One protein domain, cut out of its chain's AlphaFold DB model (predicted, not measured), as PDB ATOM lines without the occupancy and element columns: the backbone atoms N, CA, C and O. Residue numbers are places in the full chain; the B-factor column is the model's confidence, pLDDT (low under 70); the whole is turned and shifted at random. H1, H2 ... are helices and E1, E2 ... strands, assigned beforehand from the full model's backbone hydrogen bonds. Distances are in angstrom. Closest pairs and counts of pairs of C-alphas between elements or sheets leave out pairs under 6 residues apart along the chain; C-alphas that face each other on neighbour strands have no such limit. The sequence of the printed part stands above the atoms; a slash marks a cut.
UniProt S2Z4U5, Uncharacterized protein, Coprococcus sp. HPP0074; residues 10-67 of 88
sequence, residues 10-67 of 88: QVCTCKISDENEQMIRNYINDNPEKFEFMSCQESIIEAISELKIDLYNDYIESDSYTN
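What this domain is: This is residues 10 to 67 of the 88 residues of an uncharacterized protein of Coprococcus sp. HPP0074 (UniProt S2Z4U5). The model has two ends: a helical part, in which H1 and H3 pack about perpendicular to each other with the short H2 near both, and a small ribbon of two antiparallel strands, E1 and E2. E3 lies beyond the ribbon, farthest from the mean of the C-alphas. The printed part has 58 residues, with three named helices and three named strands in the order E1, H1, H2, H3, E2, E3, and its class is mixed, helices and strands. The whole is loose, with a radius of gyration of the C-alphas of 13.5 A, and only just elongated, spanning 39 by 26 by 14 A.

How they stand to each other: E1, residues 12 to 14, and E2, residues 59 to 61, are antiparallel neighbours at 163 degrees. N 13 and O 60 are within hydrogen-bond range at 2.8 A, as are N 60 and O 13 at 2.9 A. H1, residues 18 to 30, touches H3, residues 40 to 50, with its residues 24 to 28 alone; their lines are about perpendicular at 76 degrees. Their closest C-alphas, those of Ile 24 and Ala 47, are 5.8 A apart. H2, residues 32 to 35, is close to H3 but not clearly touching, the closest C-alphas being Phe 35 and Ser 43 at 5.9 A. Every O i to N i+4 pair is within hydrogen-bond range in H1 and H3; H2 is too short for such a pair. E3, residues 65 to 67, pairs with no named strand and is apart from E1 and E2.

Where its parts are: E1 begins at C-alpha 12, (-46.229, 8.270, -21.479). H1 measures 18.1 A and H3 15.3 A from first to last C-alpha. E3 ends at C-alpha 67, (-49.280, -4.789, -15.228).

The domain as a whole: The C-alphas farthest apart, those of Asp 30 and Thr 66, are 40.9 A apart. The printed part has no cut. No link is long. The mean pLDDT of the printed part is 96.1, and no printed residue is under 70.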
ATOM      1  N   GLN A  10     -48.915   3.280 -16.066       95.12
ATOM      2  CA  GLN A  10     -49.318   4.280 -17.042       95.12
ATOM      3  C   GLN A  10     -48.120   4.599 -17.938       95.12
ATOM      4  O   GLN A  10     -47.015   4.834 -17.448       95.12
ATOM      5  N   VAL A  11     -48.320   4.580 -19.256       94.69
ATOM      6  CA  VAL A  11     -47.248   4.811 -20.232       94.69
ATOM      7  C   VAL A  11     -47.395   6.206 -20.820       94.69
ATOM      8  O   VAL A  11     -48.483   6.620 -21.210       94.69
ATOM      9  N   CYS A  12     -46.281   6.927 -20.912       94.75
ATOM     10  CA  CYS A  12     -46.229   8.270 -21.479       94.75
ATOM     11  C   CYS A  12     -45.561   8.236 -22.855       94.75
ATOM     12  O   CYS A  12     -44.484   7.663 -23.015       94.75
ATOM     13  N   THR A  13     -46.178   8.879 -23.844       95.31
ATOM     14  CA  THR A  13     -45.534   9.193 -25.125       95.31
ATOM     15  C   THR A  13     -45.104  10.652 -25.106       95.31
ATOM     16  O   THR A  13     -45.944  11.549 -25.140       95.31
ATOM     17  N   CYS A  14     -43.797  10.881 -25.047       95.00
ATOM     18  CA  CYS A  14     -43.190  12.205 -24.924       95.00
ATOM     19  C   CYS A  14     -42.696  12.716 -26.281       95.00
ATOM     20  O   CYS A  14     -42.356  11.920 -27.163       95.00
ATOM     21  N   LYS A  15     -42.602  14.038 -26.443       93.69
ATOM     22  CA  LYS A  15     -41.932  14.648 -27.599       93.69
ATOM     23  C   LYS A  15     -40.577  15.216 -27.212       93.69
ATOM     24  O   LYS A  15     -40.433  15.890 -26.199       93.69
ATOM     25  N   ILE A  16     -39.595  14.982 -28.074       94.69
ATOM     26  CA  ILE A  16     -38.283  15.622 -28.000       94.69
ATOM     27  C   ILE A  16     -38.303  16.811 -28.958       94.69
ATOM     28  O   ILE A  16     -38.640  16.657 -30.127       94.69
ATOM     29  N   SER A  17     -37.977  17.999 -28.455       95.12
ATOM     30  CA  SER A  17     -37.810  19.198 -29.284       95.12
ATOM     31  C   SER A  17     -36.570  19.089 -30.170       95.12
ATOM     32  O   SER A  17     -35.582  18.495 -29.737       95.12
ATOM     33  N   ASP A  18     -36.544  19.800 -31.295       96.75
ATOM     34  CA  ASP A  18     -35.387  19.871 -32.201       96.75
ATOM     35  C   ASP A  18     -34.066  20.249 -31.492       96.75
ATOM     36  O   ASP A  18     -33.010  19.705 -31.812       96.75
ATOM     37  N   GLU A  19     -34.107  21.148 -30.497       96.56
ATOM     38  CA  GLU A  19     -32.930  21.535 -29.701       96.56
ATOM     39  C   GLU A  19     -32.364  20.340 -28.917       96.56
ATOM     40  O   GLU A  19     -31.202  19.971 -29.090       96.56
ATOM     41  N   ASN A  20     -33.209  19.689 -28.114       96.94
ATOM     42  CA  ASN A  20     -32.851  18.473 -27.385       96.94
ATOM     43  C   ASN A  20     -32.420  17.334 -28.320       96.94
ATOM     44  O   ASN A  20     -31.471  16.620 -28.005       96.94
ATOM     45  N   GLU A  21     -33.058  17.176 -29.484       97.62
ATOM     46  CA  GLU A  21     -32.634  16.196 -30.486       97.62
ATOM     47  C   GLU A  21     -31.190  16.463 -30.933       97.62
ATOM     48  O   GLU A  21     -30.361  15.550 -30.961       97.62
ATOM     49  N   GLN A  22     -30.860  17.720 -31.237       98.38
ATOM     50  CA  GLN A  22     -29.505  18.094 -31.629       98.38
ATOM     51  C   GLN A  22     -28.501  17.872 -30.493       98.38
ATOM     52  O   GLN A  22     -27.394  17.395 -30.746       98.38
ATOM     53  N   MET A  23     -28.879  18.168 -29.246       98.12
ATOM     54  CA  MET A  23     -28.040  17.907 -28.073       98.12
ATOM     55  C   MET A  23     -27.744  16.414 -27.902       98.12
ATOM     56  O   MET A  23     -26.585  16.052 -27.709       98.12
ATOM     57  N   ILE A  24     -28.753  15.547 -28.045       98.31
ATOM     58  CA  ILE A  24     -28.593  14.083 -28.001       98.31
ATOM     59  C   ILE A  24     -27.618  13.625 -29.087       98.31
ATOM     60  O   ILE A  24     -26.664  12.900 -28.803       98.31
ATOM     61  N   ARG A  25     -27.830  14.072 -30.331       98.38
ATOM     62  CA  ARG A  25     -26.970  13.717 -31.470       98.38
ATOM     63  C   ARG A  25     -25.522  14.130 -31.229       98.38
ATOM     64  O   ARG A  25     -24.623  13.329 -31.464       98.38
ATOM     65  N   ASN A  26     -25.302  15.358 -30.765       98.56
ATOM     66  CA  ASN A  26     -23.963  15.862 -30.475       98.56
ATOM     67  C   ASN A  26     -23.307  15.051 -29.356       98.56
ATOM     68  O   ASN A  26     -22.205  14.559 -29.547       98.56
ATOM     69  N   TYR A  27     -24.010  14.810 -28.246       98.56
ATOM     70  CA  TYR A  27     -23.466  14.048 -27.121       98.56
ATOM     71  C   TYR A  27     -23.022  12.636 -27.520       98.56
ATOM     72  O   TYR A  27     -21.946  12.199 -27.118       98.56
ATOM     73  N   ILE A  28     -23.801  11.937 -28.349       98.50
ATOM     74  CA  ILE A  28     -23.419  10.606 -28.845       98.50
ATOM     75  C   ILE A  28     -22.177  10.688 -29.739       98.50
ATOM     76  O   ILE A  28     -21.240   9.909 -29.567       98.50
ATOM     77  N   ASN A  29     -22.150  11.639 -30.675       97.75
ATOM     78  CA  ASN A  29     -21.038  11.797 -31.615       97.75
ATOM     79  C   ASN A  29     -19.740  12.267 -30.943       97.75
ATOM     80  O   ASN A  29     -18.658  11.909 -31.405       97.75
ATOM     81  N   ASP A  30     -19.849  13.049 -29.871       98.38
ATOM     82  CA  ASP A  30     -18.713  13.597 -29.129       98.38
ATOM     83  C   ASP A  30     -18.095  12.575 -28.155       98.38
ATOM     84  O   ASP A  30     -16.985  12.796 -27.678       98.38
ATOM     85  N   ASN A  31     -18.782  11.456 -27.871       97.81
ATOM     86  CA  ASN A  31     -18.338  10.417 -26.928       97.81
ATOM     87  C   ASN A  31     -18.435   8.995 -27.537       97.81
ATOM     88  O   ASN A  31     -19.083   8.118 -26.954       97.81
ATOM     89  N   PRO A  32     -17.841   8.731 -28.717       97.06
ATOM     90  CA  PRO A  32     -18.058   7.490 -29.466       97.06
ATOM     91  C   PRO A  32     -17.650   6.222 -28.700       97.06
ATOM     92  O   PRO A  32     -18.300   5.188 -28.838       97.06
ATOM     93  N   GLU A  33     -16.622   6.291 -27.853       97.69
ATOM     94  CA  GLU A  33     -16.144   5.173 -27.035       97.69
ATOM     95  C   GLU A  33     -17.161   4.714 -25.982       97.69
ATOM     96  O   GLU A  33     -17.204   3.532 -25.640       97.69
ATOM     97  N   LYS A  34     -18.015   5.619 -25.486       97.38
ATOM     98  CA  LYS A  34     -19.071   5.270 -24.523       97.38
ATOM     99  C   LYS A  34     -20.153   4.412 -25.176       97.38
ATOM    100  O   LYS A  34     -20.721   3.534 -24.529       97.38
ATOM    101  N   PHE A  35     -20.430   4.669 -26.451       97.75
ATOM    102  CA  PHE A  35     -21.554   4.088 -27.182       97.75
ATOM    103  C   PHE A  35     -21.151   2.950 -28.127       97.75
ATOM    104  O   PHE A  35     -22.024   2.364 -28.760       97.75
ATOM    105  N   GLU A  36     -19.860   2.610 -28.214       96.12
ATOM    106  CA  GLU A  36     -19.306   1.639 -29.174       96.12
ATOM    107  C   GLU A  36     -20.025   0.279 -29.155       96.12
ATOM    108  O   GLU A  36     -20.206  -0.349 -30.199       96.12
ATOM    109  N   PHE A  37     -20.466  -0.163 -27.976       96.88
ATOM    110  CA  PHE A  37     -21.113  -1.464 -27.780       96.88
ATOM    111  C   PHE A  37     -22.631  -1.379 -27.580       96.88
ATOM    112  O   PHE A  37     -23.263  -2.402 -27.317       96.88
ATOM    113  N   MET A  38     -23.215  -0.185 -27.689       97.81
ATOM    114  CA  MET A  38     -24.652   0.035 -27.545       97.81
ATOM    115  C   MET A  38     -25.336   0.017 -28.912       97.81
ATOM    116  O   MET A  38     -24.792   0.474 -29.920       97.81
ATOM    117  N   SER A  39     -26.565  -0.490 -28.963       98.25
ATOM    118  CA  SER A  39     -27.424  -0.265 -30.125       98.25
ATOM    119  C   SER A  39     -27.787   1.219 -30.247       98.25
ATOM    120  O   SER A  39     -27.820   1.945 -29.256       98.25
ATOM    121  N   CYS A  40     -28.155   1.682 -31.448       97.31
ATOM    122  CA  CYS A  40     -28.580   3.075 -31.640       97.31
ATOM    123  C   CYS A  40     -29.714   3.490 -30.685       97.31
ATOM    124  O   CYS A  40     -29.754   4.634 -30.245       97.31
ATOM    125  N   GLN A  41     -30.631   2.569 -30.373       98.12
ATOM    126  CA  GLN A  41     -31.727   2.827 -29.443       98.12
ATOM    127  C   GLN A  41     -31.215   3.029 -28.012       98.12
ATOM    128  O   GLN A  41     -31.602   4.001 -27.367       98.12
ATOM    129  N   GLU A  42     -30.344   2.143 -27.528       98.25
ATOM    130  CA  GLU A  42     -29.737   2.262 -26.196       98.25
ATOM    131  C   GLU A  42     -28.912   3.544 -26.080       98.25
ATOM    132  O   GLU A  42     -29.058   4.261 -25.095       98.25
ATOM    133  N   SER A  43     -28.143   3.901 -27.114       98.38
ATOM    134  CA  SER A  43     -27.367   5.144 -27.132       98.38
ATOM    135  C   SER A  43     -28.245   6.386 -26.992       98.38
ATOM    136  O   SER A  43     -27.885   7.314 -26.273       98.38
ATOM    137  N   ILE A  44     -29.414   6.411 -27.645       98.12
ATOM    138  CA  ILE A  44     -30.371   7.520 -27.520       98.12
ATOM    139  C   ILE A  44     -30.954   7.579 -26.103       98.12
ATOM    140  O   ILE A  44     -31.002   8.660 -25.520       98.12
ATOM    141  N   ILE A  45     -31.376   6.443 -25.539       97.75
ATOM    142  CA  ILE A  45     -31.954   6.378 -24.185       97.75
ATOM    143  C   ILE A  45     -30.928   6.828 -23.138       97.75
ATOM    144  O   ILE A  45     -31.233   7.660 -22.282       97.75
ATOM    145  N   GLU A  46     -29.702   6.322 -23.236       98.19
ATOM    146  CA  GLU A  46     -28.608   6.668 -22.334       98.19
ATOM    147  C   GLU A  46     -28.245   8.157 -22.448       98.19
ATOM    148  O   GLU A  46     -28.110   8.844 -21.437       98.19
ATOM    149  N   ALA A  47     -28.164   8.700 -23.668       98.25
ATOM    150  CA  ALA A  47     -27.909  10.122 -23.884       98.25
ATOM    151  C   ALA A  47     -29.018  11.020 -23.308       98.25
ATOM    152  O   ALA A  47     -28.714  12.043 -22.697       98.25
ATOM    153  N   ILE A  48     -30.291  10.635 -23.456       97.44
ATOM    154  CA  ILE A  48     -31.430  11.341 -22.842       97.44
ATOM    155  C   ILE A  48     -31.281  11.387 -21.316       97.44
ATOM    156  O   ILE A  48     -31.470  12.448 -20.715       97.44
ATOM    157  N   SER A  49     -30.912  10.257 -20.705       96.94
ATOM    158  CA  SER A  49     -30.696  10.128 -19.260       96.94
ATOM    159  C   SER A  49     -29.545  11.017 -18.767       96.94
ATOM    160  O   SER A  49     -29.713  11.804 -17.834       96.94
ATOM    161  N   GLU A  50     -28.392  10.963 -19.435       97.94
ATOM    162  CA  GLU A  50     -27.179  11.711 -19.071       97.94
ATOM    163  C   GLU A  50     -27.336  13.224 -19.224       97.94
ATOM    164  O   GLU A  50     -26.911  14.002 -18.363       97.94
ATOM    165  N   LEU A  51     -28.002  13.653 -20.298       97.44
ATOM    166  CA  LEU A  51     -28.328  15.058 -20.532       97.44
ATOM    167  C   LEU A  51     -29.469  15.555 -19.632       97.44
ATOM    168  O   LEU A  51     -29.739  16.755 -19.616       97.44
ATOM    169  N   LYS A  52     -30.115  14.657 -18.870       95.75
ATOM    170  CA  LYS A  52     -31.251  14.945 -17.980       95.75
ATOM    171  C   LYS A  52     -32.363  15.702 -18.702       95.75
ATOM    172  O   LYS A  52     -32.911  16.673 -18.176       95.75
ATOM    173  N   ILE A  53     -32.663  15.271 -19.925       94.75
ATOM    174  CA  ILE A  53     -33.717  15.878 -20.736       94.75
ATOM    175  C   ILE A  53     -35.059  15.621 -20.054       94.75
ATOM    176  O   ILE A  53     -35.406  14.484 -19.740       94.75
ATOM    177  N   ASP A  54     -35.812  16.692 -19.829       93.25
ATOM    178  CA  ASP A  54     -37.131  16.609 -19.218       93.25
ATOM    179  C   ASP A  54     -38.162  16.087 -20.227       93.25
ATOM    180  O   ASP A  54     -38.546  16.778 -21.174       93.25
ATOM    181  N   LEU A  55     -38.595  14.844 -20.012       92.75
ATOM    182  CA  LEU A  55     -39.542  14.131 -20.867       92.75
ATOM    183  C   LEU A  55     -41.006  14.495 -20.582       92.75
ATOM    184  O   LEU A  55     -41.877  14.173 -21.388       92.75
ATOM    185  N   TYR A  56     -41.296  15.167 -19.467       88.81
ATOM    186  CA  TYR A  56     -42.667  15.392 -18.998       88.81
ATOM    187  C   TYR A  56     -43.187  16.805 -19.298       88.81
ATOM    188  O   TYR A  56     -44.273  17.172 -18.854       88.81
ATOM    189  N   ASN A  57     -42.455  17.593 -20.094       86.88
ATOM    190  CA  ASN A  57     -42.902  18.921 -20.532       86.88
ATOM    191  C   ASN A  57     -43.979  18.881 -21.634       86.88
ATOM    192  O   ASN A  57     -44.865  19.733 -21.649       86.88
ATOM    193  N   ASP A  58     -43.914  17.918 -22.558       89.62
ATOM    194  CA  ASP A  58     -44.923  17.689 -23.607       89.62
ATOM    195  C   ASP A  58     -45.080  16.182 -23.819       89.62
ATOM    196  O   ASP A  58     -44.280  15.539 -24.509       89.62
ATOM    197  N   TYR A  59     -46.101  15.612 -23.180       92.88
ATOM    198  CA  TYR A  59     -46.378  14.186 -23.225       92.88
ATOM    199  C   TYR A  59     -47.877  13.896 -23.273       92.88
ATOM    200  O   TYR A  59     -48.714  14.696 -22.852       92.88
ATOM    201  N   ILE A  60     -48.205  12.731 -23.823       93.94
ATOM    202  CA  ILE A  60     -49.552  12.170 -23.838       93.94
ATOM    203  C   ILE A  60     -49.517  10.896 -23.009       93.94
ATOM    204  O   ILE A  60     -48.701  10.005 -23.254       93.94
ATOM    205  N   GLU A  61     -50.408  10.817 -22.035       94.19
ATOM    206  CA  GLU A  61     -50.573   9.640 -21.195       94.19
ATOM    207  C   GLU A  61     -51.493   8.614 -21.859       94.19
ATOM    208  O   GLU A  61     -52.494   8.968 -22.487       94.19
ATOM    209  N   SER A  62     -51.171   7.333 -21.698       91.62
ATOM    210  CA  SER A  62     -52.121   6.253 -21.932       91.62
ATOM    211  C   SER A  62     -53.149   6.189 -20.803       91.62
ATOM    212  O   SER A  62     -52.912   6.680 -19.695       91.62
ATOM    213  N   ASP A  63     -54.246   5.473 -21.048       95.50
ATOM    214  CA  ASP A  63     -55.032   4.922 -19.947       95.50
ATOM    215  C   ASP A  63     -54.139   3.998 -19.101       95.50
ATOM    216  O   ASP A  63     -53.229   3.335 -19.619       95.50
ATOM    217  N   SER A  64     -54.383   3.965 -17.793       94.25
ATOM    218  CA  SER A  64     -53.684   3.053 -16.891       94.25
ATOM    219  C   SER A  64     -54.140   1.613 -17.119       94.25
ATOM    220  O   SER A  64     -55.336   1.368 -17.301       94.25
ATOM    221  N   TYR A  65     -53.225   0.653 -17.028       93.25
ATOM    222  CA  TYR A  65     -53.553  -0.768 -17.099       93.25
ATOM    223  C   TYR A  65     -52.874  -1.565 -15.985       93.25
ATOM    224  O   TYR A  65     -51.857  -1.165 -15.417       93.25
ATOM    225  N   THR A  66     -53.458  -2.721 -15.678       96.44
ATOM    226  CA  THR A  66     -52.884  -3.676 -14.734       96.44
ATOM    227  C   THR A  66     -51.696  -4.378 -15.373       96.44
ATOM    228  O   THR A  66     -51.860  -5.133 -16.332       96.44
ATOM    229  N   ASN A  67     -50.510  -4.122 -14.836       96.81
ATOM    230  CA  ASN A  67     -49.280  -4.789 -15.228       96.81
ATOM    231  C   ASN A  67     -49.134  -6.147 -14.530       96.81
ATOM    232  O   ASN A  67     -48.763  -7.129 -15.168       96.81
TER     233      ASN A  67